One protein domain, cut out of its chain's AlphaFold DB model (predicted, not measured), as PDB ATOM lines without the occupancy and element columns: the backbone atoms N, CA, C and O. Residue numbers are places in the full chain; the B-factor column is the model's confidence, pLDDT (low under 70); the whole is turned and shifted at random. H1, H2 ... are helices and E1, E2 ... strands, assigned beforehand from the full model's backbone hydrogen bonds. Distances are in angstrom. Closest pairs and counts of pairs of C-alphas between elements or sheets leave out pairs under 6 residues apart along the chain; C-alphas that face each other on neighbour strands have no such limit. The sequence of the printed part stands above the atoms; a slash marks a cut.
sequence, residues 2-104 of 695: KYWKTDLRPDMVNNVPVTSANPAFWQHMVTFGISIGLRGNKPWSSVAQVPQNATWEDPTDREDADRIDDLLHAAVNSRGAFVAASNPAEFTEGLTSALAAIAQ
ATOM      1  N   LYS A   2     -33.565  38.204 -46.247       80.88
ATOM      2  CA  LYS A   2     -32.789  36.940 -46.132       80.88
ATOM      3  C   LYS A   2     -31.873  36.883 -44.896       80.88
ATOM      4  O   LYS A   2     -31.930  35.908 -44.157       80.88
ATOM      5  N   TYR A   3     -31.095  37.940 -44.663       85.12
ATOM      6  CA  TYR A   3     -30.070  37.999 -43.612       85.12
ATOM      7  C   TYR A   3     -30.594  38.253 -42.192       85.12
ATOM      8  O   TYR A   3     -29.841  38.092 -41.239       85.12
ATOM      9  N   TRP A   4     -31.864  38.646 -42.049       88.69
ATOM     10  CA  TRP A   4     -32.518  38.744 -40.741       88.69
ATOM     11  C   TRP A   4     -33.360  37.503 -40.440       88.69
ATOM     12  O   TRP A   4     -33.338  37.001 -39.332       88.69
ATOM     13  N   LYS A   5     -34.079  36.972 -41.437       88.44
ATOM     14  CA  LYS A   5     -35.019  35.852 -41.264       88.44
ATOM     15  C   LYS A   5     -34.340  34.482 -41.121       88.44
ATOM     16  O   LYS A   5     -34.981  33.542 -40.665       88.44
ATOM     17  N   THR A   6     -33.094  34.353 -41.571       88.44
ATOM     18  CA  THR A   6     -32.372  33.073 -41.602       88.44
ATOM     19  C   THR A   6     -31.284  33.077 -40.545       88.44
ATOM     20  O   THR A   6     -30.584  34.080 -40.415       88.44
ATOM     21  N   ASP A   7     -31.114  31.948 -39.860       89.00
ATOM     22  CA  ASP A   7     -29.926  31.688 -39.055       89.00
ATOM     23  C   ASP A   7     -28.695  31.614 -39.965       89.00
ATOM     24  O   ASP A   7     -28.608  30.774 -40.865       89.00
ATOM     25  N   LEU A   8     -27.772  32.555 -39.778       89.81
ATOM     26  CA  LEU A   8     -26.553  32.663 -40.565       89.81
ATOM     27  C   LEU A   8     -25.477  31.669 -40.113       89.81
ATOM     28  O   LEU A   8     -24.531  31.454 -40.873       89.81
ATOM     29  N   ARG A   9     -25.593  31.084 -38.911       89.19
ATOM     30  CA  ARG A   9     -24.623  30.145 -38.324       89.19
ATOM     31  C   ARG A   9     -25.326  28.995 -37.587       89.19
ATOM     32  O   ARG A   9     -25.141  28.835 -36.384       89.19
ATOM     33  N   PRO A  10     -26.042  28.115 -38.314       85.00
ATOM     34  CA  PRO A  10     -26.739  26.971 -37.714       85.00
ATOM     35  C   PRO A  10     -25.793  25.929 -37.087       85.00
ATOM     36  O   PRO A  10     -26.241  25.001 -36.421       85.00
ATOM     37  N   ASP A  11     -24.485  26.051 -37.328       83.00
ATOM     38  CA  ASP A  11     -23.414  25.256 -36.729       83.00
ATOM     39  C   ASP A  11     -22.963  25.773 -35.349       83.00
ATOM     40  O   ASP A  11     -22.131  25.139 -34.699       83.00
ATOM     41  N   MET A  12     -23.488  26.915 -34.893       73.81
ATOM     42  CA  MET A  12     -23.217  27.500 -33.582       73.81
ATOM     43  C   MET A  12     -24.466  27.475 -32.701       73.81
ATOM     44  O   MET A  12     -25.597  27.519 -33.174       73.81
ATOM     45  N   VAL A  13     -24.263  27.440 -31.382       68.81
ATOM     46  CA  VAL A  13     -25.368  27.647 -30.442       68.81
ATOM     47  C   VAL A  13     -25.863  29.086 -30.574       68.81
ATOM     48  O   VAL A  13     -25.084  30.045 -30.552       68.81
ATOM     49  N   ASN A  14     -27.177  29.231 -30.690       62.28
ATOM     50  CA  ASN A  14     -27.842  30.519 -30.741       62.28
ATOM     51  C   ASN A  14     -27.718  31.235 -29.390       62.28
ATOM     52  O   ASN A  14     -28.295  30.817 -28.392       62.28
ATOM     53  N   ASN A  15     -26.917  32.302 -29.371       60.09
ATOM     54  CA  ASN A  15     -26.651  33.143 -28.203       60.09
ATOM     55  C   ASN A  15     -26.745  34.626 -28.598       60.09
ATOM     56  O   ASN A  15     -25.786  35.394 -28.478       60.09
ATOM     57  N   VAL A  16     -27.886  35.002 -29.179       64.19
ATOM     58  CA  VAL A  16     -28.169  36.378 -29.596       64.19
ATOM     59  C   VAL A  16     -29.246  36.963 -28.677       64.19
ATOM     60  O   VAL A  16     -30.339  36.400 -28.605       64.19
ATOM     61  N   PRO A  17     -28.965  38.072 -27.960       57.00
ATOM     62  CA  PRO A  17     -29.955  38.729 -27.112       57.00
ATOM     63  C   PRO A  17     -31.176  39.181 -27.915       57.00
ATOM     64  O   PRO A  17     -31.035  39.787 -28.978       57.00
ATOM     65  N   VAL A  18     -32.369  38.934 -27.379       60.69
ATOM     66  CA  VAL A  18     -33.632  39.379 -27.980       60.69
ATOM     67  C   VAL A  18     -34.137  40.658 -27.323       60.69
ATOM     68  O   VAL A  18     -33.955  40.892 -26.129       60.69
ATOM     69  N   THR A  19     -34.832  41.480 -28.102       57.72
ATOM     70  CA  THR A  19     -35.584  42.639 -27.610       57.72
ATOM     71  C   THR A  19     -36.998  42.611 -28.184       57.72
ATOM     72  O   THR A  19     -37.277  41.905 -29.150       57.72
ATOM     73  N   SER A  20     -37.912  43.415 -27.637       58.22
ATOM     74  CA  SER A  20     -39.243  43.584 -28.238       58.22
ATOM     75  C   SER A  20     -39.181  44.173 -29.656       58.22
ATOM     76  O   SER A  20     -40.050  43.887 -30.476       58.22
ATOM     77  N   ALA A  21     -38.144  44.961 -29.963       63.00
ATOM     78  CA  ALA A  21     -37.905  45.513 -31.294       63.00
ATOM     79  C   ALA A  21     -37.298  44.480 -32.263       63.00
ATOM     80  O   ALA A  21     -37.596  44.508 -33.459       63.00
ATOM     81  N   ASN A  22     -36.479  43.557 -31.752       75.75
ATOM     82  CA  ASN A  22     -35.835  42.506 -32.528       75.75
ATOM     83  C   ASN A  22     -35.917  41.146 -31.800       75.75
ATOM     84  O   ASN A  22     -35.067  40.848 -30.957       75.75
ATOM     85  N   PRO A  23     -36.924  40.313 -32.122       77.88
ATOM     86  CA  PRO A  23     -37.142  39.026 -31.459       77.88
ATOM     87  C   PRO A  23     -36.247  37.892 -31.988       77.88
ATOM     88  O   PRO A  23     -36.432  36.741 -31.596       77.88
ATOM     89  N   ALA A  24     -35.330  38.168 -32.921       81.62
ATOM     90  CA  ALA A  24     -34.483  37.139 -33.511       81.62
ATOM     91  C   ALA A  24     -33.427  36.655 -32.504       81.62
ATOM     92  O   ALA A  24     -32.520  37.398 -32.139       81.62
ATOM     93  N   PHE A  25     -33.540  35.394 -32.085       80.56
ATOM     94  CA  PHE A  25     -32.599  34.736 -31.168       80.56
ATOM     95  C   PHE A  25     -31.458  33.996 -31.893       80.56
ATOM     96  O   PHE A  25     -30.595  33.415 -31.241       80.56
ATOM     97  N   TRP A  26     -31.450  33.999 -33.233       87.38
ATOM     98  CA  TRP A  26     -30.452  33.327 -34.078       87.38
ATOM     99  C   TRP A  26     -29.369  34.275 -34.596       87.38
ATOM    100  O   TRP A  26     -29.573  35.487 -34.570       87.38
ATOM    101  N   GLN A  27     -28.231  33.783 -35.107       87.50
ATOM    102  CA  GLN A  27     -27.240  34.675 -35.733       87.50
ATOM    103  C   GLN A  27     -27.822  35.353 -36.978       87.50
ATOM    104  O   GLN A  27     -28.176  34.697 -37.954       87.50
ATOM    105  N   HIS A  28     -27.908  36.683 -36.960       88.81
ATOM    106  CA  HIS A  28     -28.529  37.481 -38.015       88.81
ATOM    107  C   HIS A  28     -27.825  38.832 -38.191       88.81
ATOM    108  O   HIS A  28     -27.012  39.236 -37.361       88.81
ATOM    109  N   MET A  29     -28.135  39.543 -39.278       88.19
ATOM    110  CA  MET A  29     -27.603  40.882 -39.542       88.19
ATOM    111  C   MET A  29     -28.640  41.965 -39.225       88.19
ATOM    112  O   MET A  29     -29.785  41.879 -39.674       88.19
ATOM    113  N   VAL A  30     -28.206  43.006 -38.508       86.62
ATOM    114  CA  VAL A  30     -28.969  44.234 -38.239       86.62
ATOM    115  C   VAL A  30     -28.277  45.411 -38.927       86.62
ATOM    116  O   VAL A  30     -27.080  45.622 -38.750       86.62
ATOM    117  N   THR A  31     -29.016  46.176 -39.726       88.38
ATOM    118  CA  THR A  31     -28.522  47.318 -40.495       88.38
ATOM    119  C   THR A  31     -28.869  48.630 -39.801       88.38
ATOM    120  O   THR A  31     -30.037  48.921 -39.546       88.38
ATOM    121  N   PHE A  32     -27.848  49.446 -39.547       86.19
ATOM    122  CA  PHE A  32     -27.992  50.815 -39.062       86.19
ATOM    123  C   PHE A  32     -27.567  51.779 -40.170       86.19
ATOM    124  O   PHE A  32     -26.408  51.777 -40.579       86.19
ATOM    125  N   GLY A  33     -28.512  52.561 -40.688       86.69
ATOM    126  CA  GLY A  33     -28.286  53.494 -41.788       86.69
ATOM    127  C   GLY A  33     -28.227  54.944 -41.316       86.69
ATOM    128  O   GLY A  33     -29.058  55.384 -40.525       86.69
ATOM    129  N   ILE A  34     -27.266  55.711 -41.825       84.94
ATOM    130  CA  ILE A  34     -27.217  57.161 -41.627       84.94
ATOM    131  C   ILE A  34     -27.007  57.813 -42.988       84.94
ATOM    132  O   ILE A  34     -26.031  57.514 -43.673       84.94
ATOM    133  N   SER A  35     -27.915  58.710 -43.367       86.31
ATOM    134  CA  SER A  35     -27.732  59.601 -44.513       86.31
ATOM    135  C   SER A  35     -27.326  60.985 -44.017       86.31
ATOM    136  O   SER A  35     -27.922  61.494 -43.067       86.31
ATOM    137  N   ILE A  36     -26.313  61.592 -44.641       83.06
ATOM    138  CA  ILE A  36     -25.768  62.899 -44.248       83.06
ATOM    139  C   ILE A  36     -26.086  63.908 -45.348       83.06
ATOM    140  O   ILE A  36     -25.552  63.817 -46.451       83.06
ATOM    141  N   GLY A  37     -26.961  64.871 -45.056       75.50
ATOM    142  CA  GLY A  37     -27.287  65.975 -45.967       75.50
ATOM    143  C   GLY A  37     -28.108  65.596 -47.207       75.50
ATOM    144  O   GLY A  37     -28.528  66.486 -47.939       75.50
ATOM    145  N   LEU A  38     -28.379  64.306 -47.428       79.75
ATOM    146  CA  LEU A  38     -29.206  63.784 -48.517       79.75
ATOM    147  C   LEU A  38     -30.436  63.062 -47.952       79.75
ATOM    148  O   LEU A  38     -30.380  62.460 -46.876       79.75
ATOM    149  N   ARG A  39     -31.560  63.114 -48.670       79.00
ATOM    150  CA  ARG A  39     -32.809  62.428 -48.310       79.00
ATOM    151  C   ARG A  39     -33.290  61.582 -49.482       79.00
ATOM    152  O   ARG A  39     -33.045  61.944 -50.629       79.00
ATOM    153  N   GLY A  40     -33.947  60.473 -49.160       84.19
ATOM    154  CA  GLY A  40     -34.666  59.671 -50.140       84.19
ATOM    155  C   GLY A  40     -35.946  60.363 -50.618       84.19
ATOM    156  O   GLY A  40     -36.291  61.457 -50.156       84.19
ATOM    157  N   ASN A  41     -36.652  59.720 -51.541       86.75
ATOM    158  CA  ASN A  41     -37.939  60.174 -52.057       86.75
ATOM    159  C   ASN A  41     -39.073  59.941 -51.046       86.75
ATOM    160  O   ASN A  41     -40.104  60.623 -51.099       86.75
ATOM    161  N   LYS A  42     -38.907  59.012 -50.092       86.31
ATOM    162  CA  LYS A  42     -39.885  58.815 -49.017       86.31
ATOM    163  C   LYS A  42     -39.817  59.946 -47.979       86.31
ATOM    164  O   LYS A  42     -38.740  60.401 -47.600       86.31
ATOM    165  N   PRO A  43     -40.967  60.371 -47.418       82.81
ATOM    166  CA  PRO A  43     -41.012  61.437 -46.414       82.81
ATOM    167  C   PRO A  43     -40.517  60.995 -45.024       82.81
ATOM    168  O   PRO A  43     -40.581  61.774 -44.074       82.81
ATOM    169  N   TRP A  44     -40.068  59.746 -44.876       86.25
ATOM    170  CA  TRP A  44     -39.719  59.143 -43.595       86.25
ATOM    171  C   TRP A  44     -38.243  59.370 -43.274       86.25
ATOM    172  O   TRP A  44     -37.353  58.881 -43.962       86.25
ATOM    173  N   SER A  45     -37.969  60.082 -42.187       77.38
ATOM    174  CA  SER A  45     -36.613  60.323 -41.691       77.38
ATOM    175  C   SER A  45     -36.112  59.244 -40.727       77.38
ATOM    176  O   SER A  45     -34.954  59.300 -40.313       77.38
ATOM    177  N   SER A  46     -36.961  58.276 -40.356       79.81
ATOM    178  CA  SER A  46     -36.620  57.165 -39.460       79.81
ATOM    179  C   SER A  46     -37.499  55.930 -39.683       79.81
ATOM    180  O   SER A  46     -38.614  56.034 -40.195       79.81
ATOM    181  N   VAL A  47     -37.028  54.765 -39.220       83.81
ATOM    182  CA  VAL A  47     -37.765  53.481 -39.268       83.81
ATOM    183  C   VAL A  47     -39.148  53.583 -38.608       83.81
ATOM    184  O   VAL A  47     -40.105  53.002 -39.104       83.81
ATOM    185  N   ALA A  48     -39.281  54.358 -37.527       78.69
ATOM    186  CA  ALA A  48     -40.536  54.502 -36.782       78.69
ATOM    187  C   ALA A  48     -41.657  55.204 -37.572       78.69
ATOM    188  O   ALA A  48     -42.825  55.088 -37.211       78.69
ATOM    189  N   GLN A  49     -41.313  55.945 -38.628       84.38
ATOM    190  CA  GLN A  49     -42.279  56.646 -39.477       84.38
ATOM    191  C   GLN A  49     -42.774  55.785 -40.647       84.38
ATOM    192  O   GLN A  49     -43.709  56.180 -41.343       84.38
ATOM    193  N   VAL A  50     -42.162  54.618 -40.865       86.62
ATOM    194  CA  VAL A  50     -42.485  53.729 -41.981       86.62
ATOM    195  C   VAL A  50     -43.774  52.951 -41.674       86.62
ATOM    196  O   VAL A  50     -43.847  52.259 -40.657       86.62
ATOM    197  N   PRO A  51     -44.806  53.015 -42.535       87.12
ATOM    198  CA  PRO A  51     -46.031  52.244 -42.360       87.12
ATOM    199  C   PRO A  51     -45.788  50.747 -42.592       87.12
ATOM    200  O   PRO A  51     -44.946  50.351 -43.394       87.12
ATOM    201  N   GLN A  52     -46.591  49.900 -41.943       80.69
ATOM    202  CA  GLN A  52     -46.428  48.437 -41.962       80.69
ATOM    203  C   GLN A  52     -46.434  47.817 -43.375       80.69
ATOM    204  O   GLN A  52     -45.782  46.801 -43.591       80.69
ATOM    205  N   ASN A  53     -47.120  48.450 -44.336       84.88
ATOM    206  CA  ASN A  53     -47.217  48.019 -45.736       84.88
ATOM    207  C   ASN A  53     -46.551  49.019 -46.701       84.88
ATOM    208  O   ASN A  53     -47.089  49.303 -47.770       84.88
ATOM    209  N   ALA A  54     -45.424  49.614 -46.303       86.69
ATOM    210  CA  ALA A  54     -44.673  50.530 -47.158       86.69
ATOM    211  C   ALA A  54     -44.266  49.874 -48.491       86.69
ATOM    212  O   ALA A  54     -43.805  48.732 -48.526       86.69
ATOM    213  N   THR A  55     -44.421  50.620 -49.584       88.19
ATOM    214  CA  THR A  55     -43.952  50.246 -50.923       88.19
ATOM    215  C   THR A  55     -42.577  50.848 -51.181       88.19
ATOM    216  O   THR A  55     -42.382  52.047 -50.959       88.19
ATOM    217  N   TRP A  56     -41.662  50.036 -51.699       88.00
ATOM    218  CA  TRP A  56     -40.274  50.408 -51.967       88.00
ATOM    219  C   TRP A  56     -40.010  50.385 -53.469       88.00
ATOM    220  O   TRP A  56     -40.527  49.510 -54.165       88.00
ATOM    221  N   GLU A  57     -39.262  51.371 -53.949       89.25
ATOM    222  CA  GLU A  57     -38.832  51.473 -55.348       89.25
ATOM    223  C   GLU A  57     -37.629  50.541 -55.589       89.25
ATOM    224  O   GLU A  57     -37.066  50.010 -54.629       89.25
ATOM    225  N   ASP A  58     -37.299  50.251 -56.852       87.12
ATOM    226  CA  ASP A  58     -36.165  49.380 -57.189       87.12
ATOM    227  C   ASP A  58     -34.868  50.198 -57.127       87.12
ATOM    228  O   ASP A  58     -34.632  51.006 -58.012       87.12
ATOM    229  N   PRO A  59     -33.986  49.995 -56.139       85.56
ATOM    230  CA  PRO A  59     -32.783  50.816 -55.990       85.56
ATOM    231  C   PRO A  59     -31.681  50.488 -57.009       85.56
ATOM    232  O   PRO A  59     -30.604  51.093 -56.979       85.56
ATOM    233  N   THR A  60     -31.886  49.464 -57.847       87.50
ATOM    234  CA  THR A  60     -30.882  48.964 -58.795       87.50
ATOM    235  C   THR A  60     -31.079  49.477 -60.215       87.50
ATOM    236  O   THR A  60     -30.175  49.322 -61.039       87.50
ATOM    237  N   ASP A  61     -32.216  50.109 -60.509       87.88
ATOM    238  CA  ASP A  61     -32.527  50.595 -61.849       87.88
ATOM    239  C   ASP A  61     -31.765  51.892 -62.198       87.88
ATOM    240  O   ASP A  61     -31.411  52.101 -63.366       87.88
ATOM    241  N   ARG A  62     -31.468  52.745 -61.200       87.44
ATOM    242  CA  ARG A  62     -30.828  54.067 -61.340       87.44
ATOM    243  C   ARG A  62     -29.927  54.443 -60.154       87.44
ATOM    244  O   ARG A  62     -29.913  53.809 -59.102       87.44
ATOM    245  N   GLU A  63     -29.093  55.472 -60.349       85.12
ATOM    246  CA  GLU A  63     -28.245  56.072 -59.302       85.12
ATOM    247  C   GLU A  63     -28.896  57.335 -58.710       85.12
ATOM    248  O   GLU A  63     -28.436  58.450 -58.958       85.12
ATOM    249  N   ASP A  64     -29.981  57.186 -57.952       87.75
ATOM    250  CA  ASP A  64     -30.737  58.322 -57.410       87.75
ATOM    251  C   ASP A  64     -31.162  58.127 -55.939       87.75
ATOM    252  O   ASP A  64     -30.573  57.338 -55.190       87.75
ATOM    253  N   ALA A  65     -32.129  58.934 -55.492       86.75
ATOM    254  CA  ALA A  65     -32.603  58.982 -54.114       86.75
ATOM    255  C   ALA A  65     -33.268  57.669 -53.648       86.75
ATOM    256  O   ALA A  65     -33.307  57.427 -52.437       86.75
ATOM    257  N   ASP A  66     -33.678  56.786 -54.565       87.75
ATOM    258  CA  ASP A  66     -34.254  55.478 -54.225       87.75
ATOM    259  C   ASP A  66     -33.236  54.576 -53.522       87.75
ATOM    260  O   ASP A  66     -33.591  53.763 -52.669       87.75
ATOM    261  N   ARG A  67     -31.936  54.787 -53.765       88.06
ATOM    262  CA  ARG A  67     -30.863  54.099 -53.031       88.06
ATOM    263  C   ARG A  67     -30.794  54.500 -51.556       88.06
ATOM    264  O   ARG A  67     -30.403  53.690 -50.717       88.06
ATOM    265  N   ILE A  68     -31.161  55.740 -51.221       86.50
ATOM    266  CA  ILE A  68     -31.242  56.193 -49.822       86.50
ATOM    267  C   ILE A  68     -32.486  55.593 -49.161       86.50
ATOM    268  O   ILE A  68     -32.420  55.163 -48.007       86.50
ATOM    269  N   ASP A  69     -33.597  55.506 -49.895       88.31
ATOM    270  CA  ASP A  69     -34.799  54.823 -49.419       88.31
ATOM    271  C   ASP A  69     -34.566  53.321 -49.216       88.31
ATOM    272  O   ASP A  69     -35.069  52.761 -48.245       88.31
ATOM    273  N   ASP A  70     -33.740  52.668 -50.038       90.38
ATOM    274  CA  ASP A  70     -33.353  51.272 -49.812       90.38
ATOM    275  C   ASP A  70     -32.473  51.091 -48.568       90.38
ATOM    276  O   ASP A  70     -32.610  50.101 -47.849       90.38
ATOM    277  N   LEU A  71     -31.642  52.077 -48.210       88.50
ATOM    278  CA  LEU A  71     -30.927  52.047 -46.931       88.50
ATOM    279  C   LEU A  71     -31.901  52.090 -45.735       88.50
ATOM    280  O   LEU A  71     -31.715  51.363 -44.753       88.50
ATOM    281  N   LEU A  72     -32.969  52.891 -45.826       89.69
ATOM    282  CA  LEU A  72     -34.067  52.885 -44.852       89.69
ATOM    283  C   LEU A  72     -34.829  51.544 -44.880       89.69
ATOM    284  O   LEU A  72     -35.119  50.978 -43.822       89.69
ATOM    285  N   HIS A  73     -35.104  50.998 -46.064       91.31
ATOM    286  CA  HIS A  73     -35.763  49.705 -46.251       91.31
ATOM    287  C   HIS A  73     -34.976  48.554 -45.615       91.31
ATOM    288  O   HIS A  73     -35.550  47.683 -44.950       91.31
ATOM    289  N   ALA A  74     -33.654  48.550 -45.784       89.38
ATOM    290  CA  ALA A  74     -32.755  47.576 -45.192       89.38
ATOM    291  C   ALA A  74     -32.836  47.619 -43.660       89.38
ATOM    292  O   ALA A  74     -33.024  46.571 -43.039       89.38
ATOM    293  N   ALA A  75     -32.805  48.819 -43.065       89.50
ATOM    294  CA  ALA A  75     -32.948  49.006 -41.622       89.50
ATOM    295  C   ALA A  75     -34.312  48.519 -41.092       89.50
ATOM    296  O   ALA A  75     -34.367  47.827 -40.075       89.50
ATOM    297  N   VAL A  76     -35.414  48.799 -41.802       88.75
ATOM    298  CA  VAL A  76     -36.758  48.279 -41.465       88.75
ATOM    299  C   VAL A  76     -36.760  46.746 -41.461       88.75
ATOM    300  O   VAL A  76     -37.201  46.098 -40.502       88.75
ATOM    301  N   ASN A  77     -36.231  46.148 -42.528       89.06
ATOM    302  CA  ASN A  77     -36.203  44.701 -42.727       89.06
ATOM    303  C   ASN A  77     -35.331  43.962 -41.713       89.06
ATOM    304  O   ASN A  77     -35.611  42.804 -41.408       89.06
ATOM    305  N   SER A  78     -34.279  44.611 -41.225       86.31
ATOM    306  CA  SER A  78     -33.335  44.039 -40.275       86.31
ATOM    307  C   SER A  78     -33.653  44.371 -38.817       86.31
ATOM    308  O   SER A  78     -32.869  44.006 -37.948       86.31
ATOM    309  N   ARG A  79     -34.732  45.126 -38.551       85.12
ATOM    310  CA  ARG A  79     -35.063  45.675 -37.220       85.12
ATOM    311  C   ARG A  79     -33.960  46.567 -36.629       85.12
ATOM    312  O   ARG A  79     -33.740  46.569 -35.423       85.12
ATOM    313  N   GLY A  80     -33.254  47.301 -37.489       83.38
ATOM    314  CA  GLY A  80     -32.240  48.279 -37.094       83.38
ATOM    315  C   GLY A  80     -32.795  49.702 -37.022       83.38
ATOM    316  O   GLY A  80     -33.990  49.903 -36.809       83.38
ATOM    317  N   ALA A  81     -31.934  50.702 -37.211       84.06
ATOM    318  CA  ALA A  81     -32.330  52.111 -37.200       84.06
ATOM    319  C   ALA A  81     -31.853  52.846 -38.454       84.06
ATOM    320  O   ALA A  81     -30.865  52.467 -39.079       84.06
ATOM    321  N   PHE A  82     -32.554  53.921 -38.798       86.69
ATOM    322  CA  PHE A  82     -32.182  54.816 -39.883       86.69
ATOM    323  C   PHE A  82     -32.349  56.261 -39.433       86.69
ATOM    324  O   PHE A  82     -33.359  56.578 -38.799       86.69
ATOM    325  N   VAL A  83     -31.387  57.116 -39.782       83.81
ATOM    326  CA  VAL A  83     -31.471  58.563 -39.570       83.81
ATOM    327  C   VAL A  83     -31.054  59.305 -40.836       83.81
ATOM    328  O   VAL A  83     -29.915  59.193 -41.289       83.81
ATOM    329  N   ALA A  84     -31.967  60.107 -41.385       84.38
ATOM    330  CA  ALA A  84     -31.651  61.096 -42.416       84.38
ATOM    331  C   ALA A  84     -31.232  62.426 -41.767       84.38
ATOM    332  O   ALA A  84     -32.048  63.335 -41.598       84.38
ATOM    333  N   ALA A  85     -29.959  62.524 -41.382       81.94
ATOM    334  CA  ALA A  85     -29.420  63.665 -40.656       81.94
ATOM    335  C   ALA A  85     -29.226  64.875 -41.577       81.94
ATOM    336  O   ALA A  85     -28.469  64.842 -42.550       81.94
ATOM    337  N   SER A  86     -29.894  65.973 -41.237       82.94
ATOM    338  CA  SER A  86     -29.819  67.247 -41.964       82.94
ATOM    339  C   SER A  86     -28.914  68.268 -41.260       82.94
ATOM    340  O   SER A  86     -28.632  69.329 -41.811       82.94
ATOM    341  N   ASN A  87     -28.441  67.956 -40.050       78.88
ATOM    342  CA  ASN A  87     -27.494  68.768 -39.289       78.88
ATOM    343  C   ASN A  87     -26.602  67.890 -38.376       78.88
ATOM    344  O   ASN A  87     -26.917  66.717 -38.147       78.88
ATOM    345  N   PRO A  88     -25.493  68.433 -37.831       75.00
ATOM    346  CA  PRO A  88     -24.579  67.671 -36.973       75.00
ATOM    347  C   PRO A  88     -25.198  67.108 -35.682       75.00
ATOM    348  O   PRO A  88     -24.722  66.088 -35.178       75.00
ATOM    349  N   ALA A  89     -26.244  67.741 -35.136       69.38
ATOM    350  CA  ALA A  89     -26.907  67.264 -33.922       69.38
ATOM    351  C   ALA A  89     -27.716  65.988 -34.200       69.38
ATOM    352  O   ALA A  89     -27.526  64.994 -33.504       69.38
ATOM    353  N   GLU A  90     -28.512  65.977 -35.274       71.75
ATOM    354  CA  GLU A  90     -29.249  64.788 -35.735       71.75
ATOM    355  C   GLU A  90     -28.306  63.631 -36.091       71.75
ATOM    356  O   GLU A  90     -28.596  62.474 -35.795       71.75
ATOM    357  N   PHE A  91     -27.147  63.933 -36.689       77.62
ATOM    358  CA  PHE A  91     -26.121  62.926 -36.978       77.62
ATOM    359  C   PHE A  91     -25.585  62.280 -35.696       77.62
ATOM    360  O   PHE A  91     -25.523  61.054 -35.592       77.62
ATOM    361  N   THR A  92     -25.222  63.106 -34.711       71.44
ATOM    362  CA  THR A  92     -24.686  62.634 -33.428       71.44
ATOM    363  C   THR A  92     -25.730  61.808 -32.676       71.44
ATOM    364  O   THR A  92     -25.429  60.703 -32.234       71.44
ATOM    365  N   GLU A  93     -26.972  62.292 -32.598       69.31
ATOM    366  CA  GLU A  93     -28.084  61.578 -31.961       69.31
ATOM    367  C   GLU A  93     -28.362  60.228 -32.637       69.31
ATOM    368  O   GLU A  93     -28.531  59.213 -31.954       69.31
ATOM    369  N   GLY A  94     -28.354  60.192 -33.974       72.81
ATOM    370  CA  GLY A  94     -28.553  58.970 -34.745       72.81
ATOM    371  C   GLY A  94     -27.454  57.936 -34.529       72.81
ATOM    372  O   GLY A  94     -27.753  56.762 -34.304       72.81
ATOM    373  N   LEU A  95     -26.190  58.367 -34.523       78.25
ATOM    374  CA  LEU A  95     -25.052  57.486 -34.272       78.25
ATOM    375  C   LEU A  95     -25.050  56.954 -32.832       78.25
ATOM    376  O   LEU A  95     -24.873  55.755 -32.623       78.25
ATOM    377  N   THR A  96     -25.304  57.813 -31.840       69.19
ATOM    378  CA  THR A  96     -25.420  57.392 -30.435       69.19
ATOM    379  C   THR A  96     -26.573  56.410 -30.244       69.19
ATOM    380  O   THR A  96     -26.401  55.400 -29.565       69.19
ATOM    381  N   SER A  97     -27.721  56.648 -30.882       68.88
ATOM    382  CA  SER A  97     -28.882  55.750 -30.808       68.88
ATOM    383  C   SER A  97     -28.612  54.394 -31.466       68.88
ATOM    384  O   SER A  97     -28.987  53.362 -30.909       68.88
ATOM    385  N   ALA A  98     -27.926  54.376 -32.615       73.56
ATOM    386  CA  ALA A  98     -27.515  53.143 -33.284       73.56
ATOM    387  C   ALA A  98     -26.541  52.327 -32.419       73.56
ATOM    388  O   ALA A  98     -26.761  51.138 -32.198       73.56
ATOM    389  N   LEU A  99     -25.513  52.969 -31.857       71.62
ATOM    390  CA  LEU A  99     -24.562  52.313 -30.954       71.62
ATOM    391  C   LEU A  99     -25.233  51.827 -29.661       71.62
ATOM    392  O   LEU A  99     -24.926  50.734 -29.192       71.62
ATOM    393  N   ALA A 100     -26.187  52.585 -29.115       65.62
ATOM    394  CA  ALA A 100     -26.968  52.160 -27.957       65.62
ATOM    395  C   ALA A 100     -27.838  50.936 -28.272       65.62
ATOM    396  O   ALA A 100     -27.928  50.041 -27.443       65.62
ATOM    397  N   ALA A 101     -28.452  50.869 -29.458       67.56
ATOM    398  CA  ALA A 101     -29.213  49.702 -29.907       67.56
ATOM    399  C   ALA A 101     -28.324  48.467 -30.125       67.56
ATOM    400  O   ALA A 101     -28.751  47.357 -29.826       67.56
ATOM    401  N   ILE A 102     -27.083  48.652 -30.583       67.38
ATOM    402  CA  ILE A 102     -26.087  47.572 -30.677       67.38
ATOM    403  C   ILE A 102     -25.667  47.092 -29.277       67.38
ATOM    404  O   ILE A 102     -25.520  45.894 -29.055       67.38
ATOM    405  N   ALA A 103     -25.506  48.013 -28.325       62.25
ATOM    406  CA  ALA A 103     -25.086  47.721 -26.953       62.25
ATOM    407  C   ALA A 103     -26.231  47.274 -26.018       62.25
ATOM    408  O   ALA A 103     -25.992  47.016 -24.832       62.25
ATOM    409  N   GLN A 104     -27.475  47.214 -26.508       65.25
ATOM    410  CA  GLN A 104     -28.639  46.826 -25.713       65.25
ATOM    411  C   GLN A 104     -28.609  45.335 -25.391       65.25
ATOM    412  O   GLN A 104     -28.815  44.487 -26.256       65.25
TER     413      GLN A 104
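What this domain is: This is residues 2 to 104 of the 695 residues of the protein "Pilus assembly protein" of Xanthomonadaceae bacterium NML93-0399 (UniProt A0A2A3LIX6). With little regular structure, the domain is a small sheet, E1 beside E2, between H2 and H3, with long loops; the loop of residues 6 to 32 leads from H1 out to one far end of the domain near Asp 11 and then folds back to E1. The 103 printed residues hold H1, E1, H2, E2, H3 in chain order, class mixed, 39 residues in named elements. It is compact, radius of gyration of the C-alphas 14.6 A, spanning 41 by 33 by 22 A.

How they stand to each other: E1, residues 33 to 36, and E2, residues 82 to 85, are parallel; N 35 and O 83, 2.9 A apart, are within hydrogen-bond range. With H2, residues 66 to 77, between them in the chain, these neighbour strands form a strand-helix-strand unit, crossover right-handed. Closest C-alphas are Leu 72 and Phe 82 for H2 and E2, 5.7 A, and Ala 85 and Phe 91 for E2 and H3, residues 88 to 102, 5.0 A. H2 and H3 are apart. H1, residues 2 to 5, is close to but not clearly touching H2: the closest C-alphas, Trp 4 and Asn 77, are 7.3 A apart. Each O i to N i+4 pair in H2 and H3 is within hydrogen-bond range; H1 is too short for one.

Where its parts are: H3 measures 21.1 A, from C-alpha 88 at (-24.579, 67.671, -36.973) to C-alpha 102 at (-26.087, 47.572, -30.677); H2 measures 15.9 A.

The domain as a whole: The printed part has no cut. Links H1 to E1 and E1 to H2 are long, 27 and 29 residues. Eighteen residues are under pLDDT 70, among them 13 to 21.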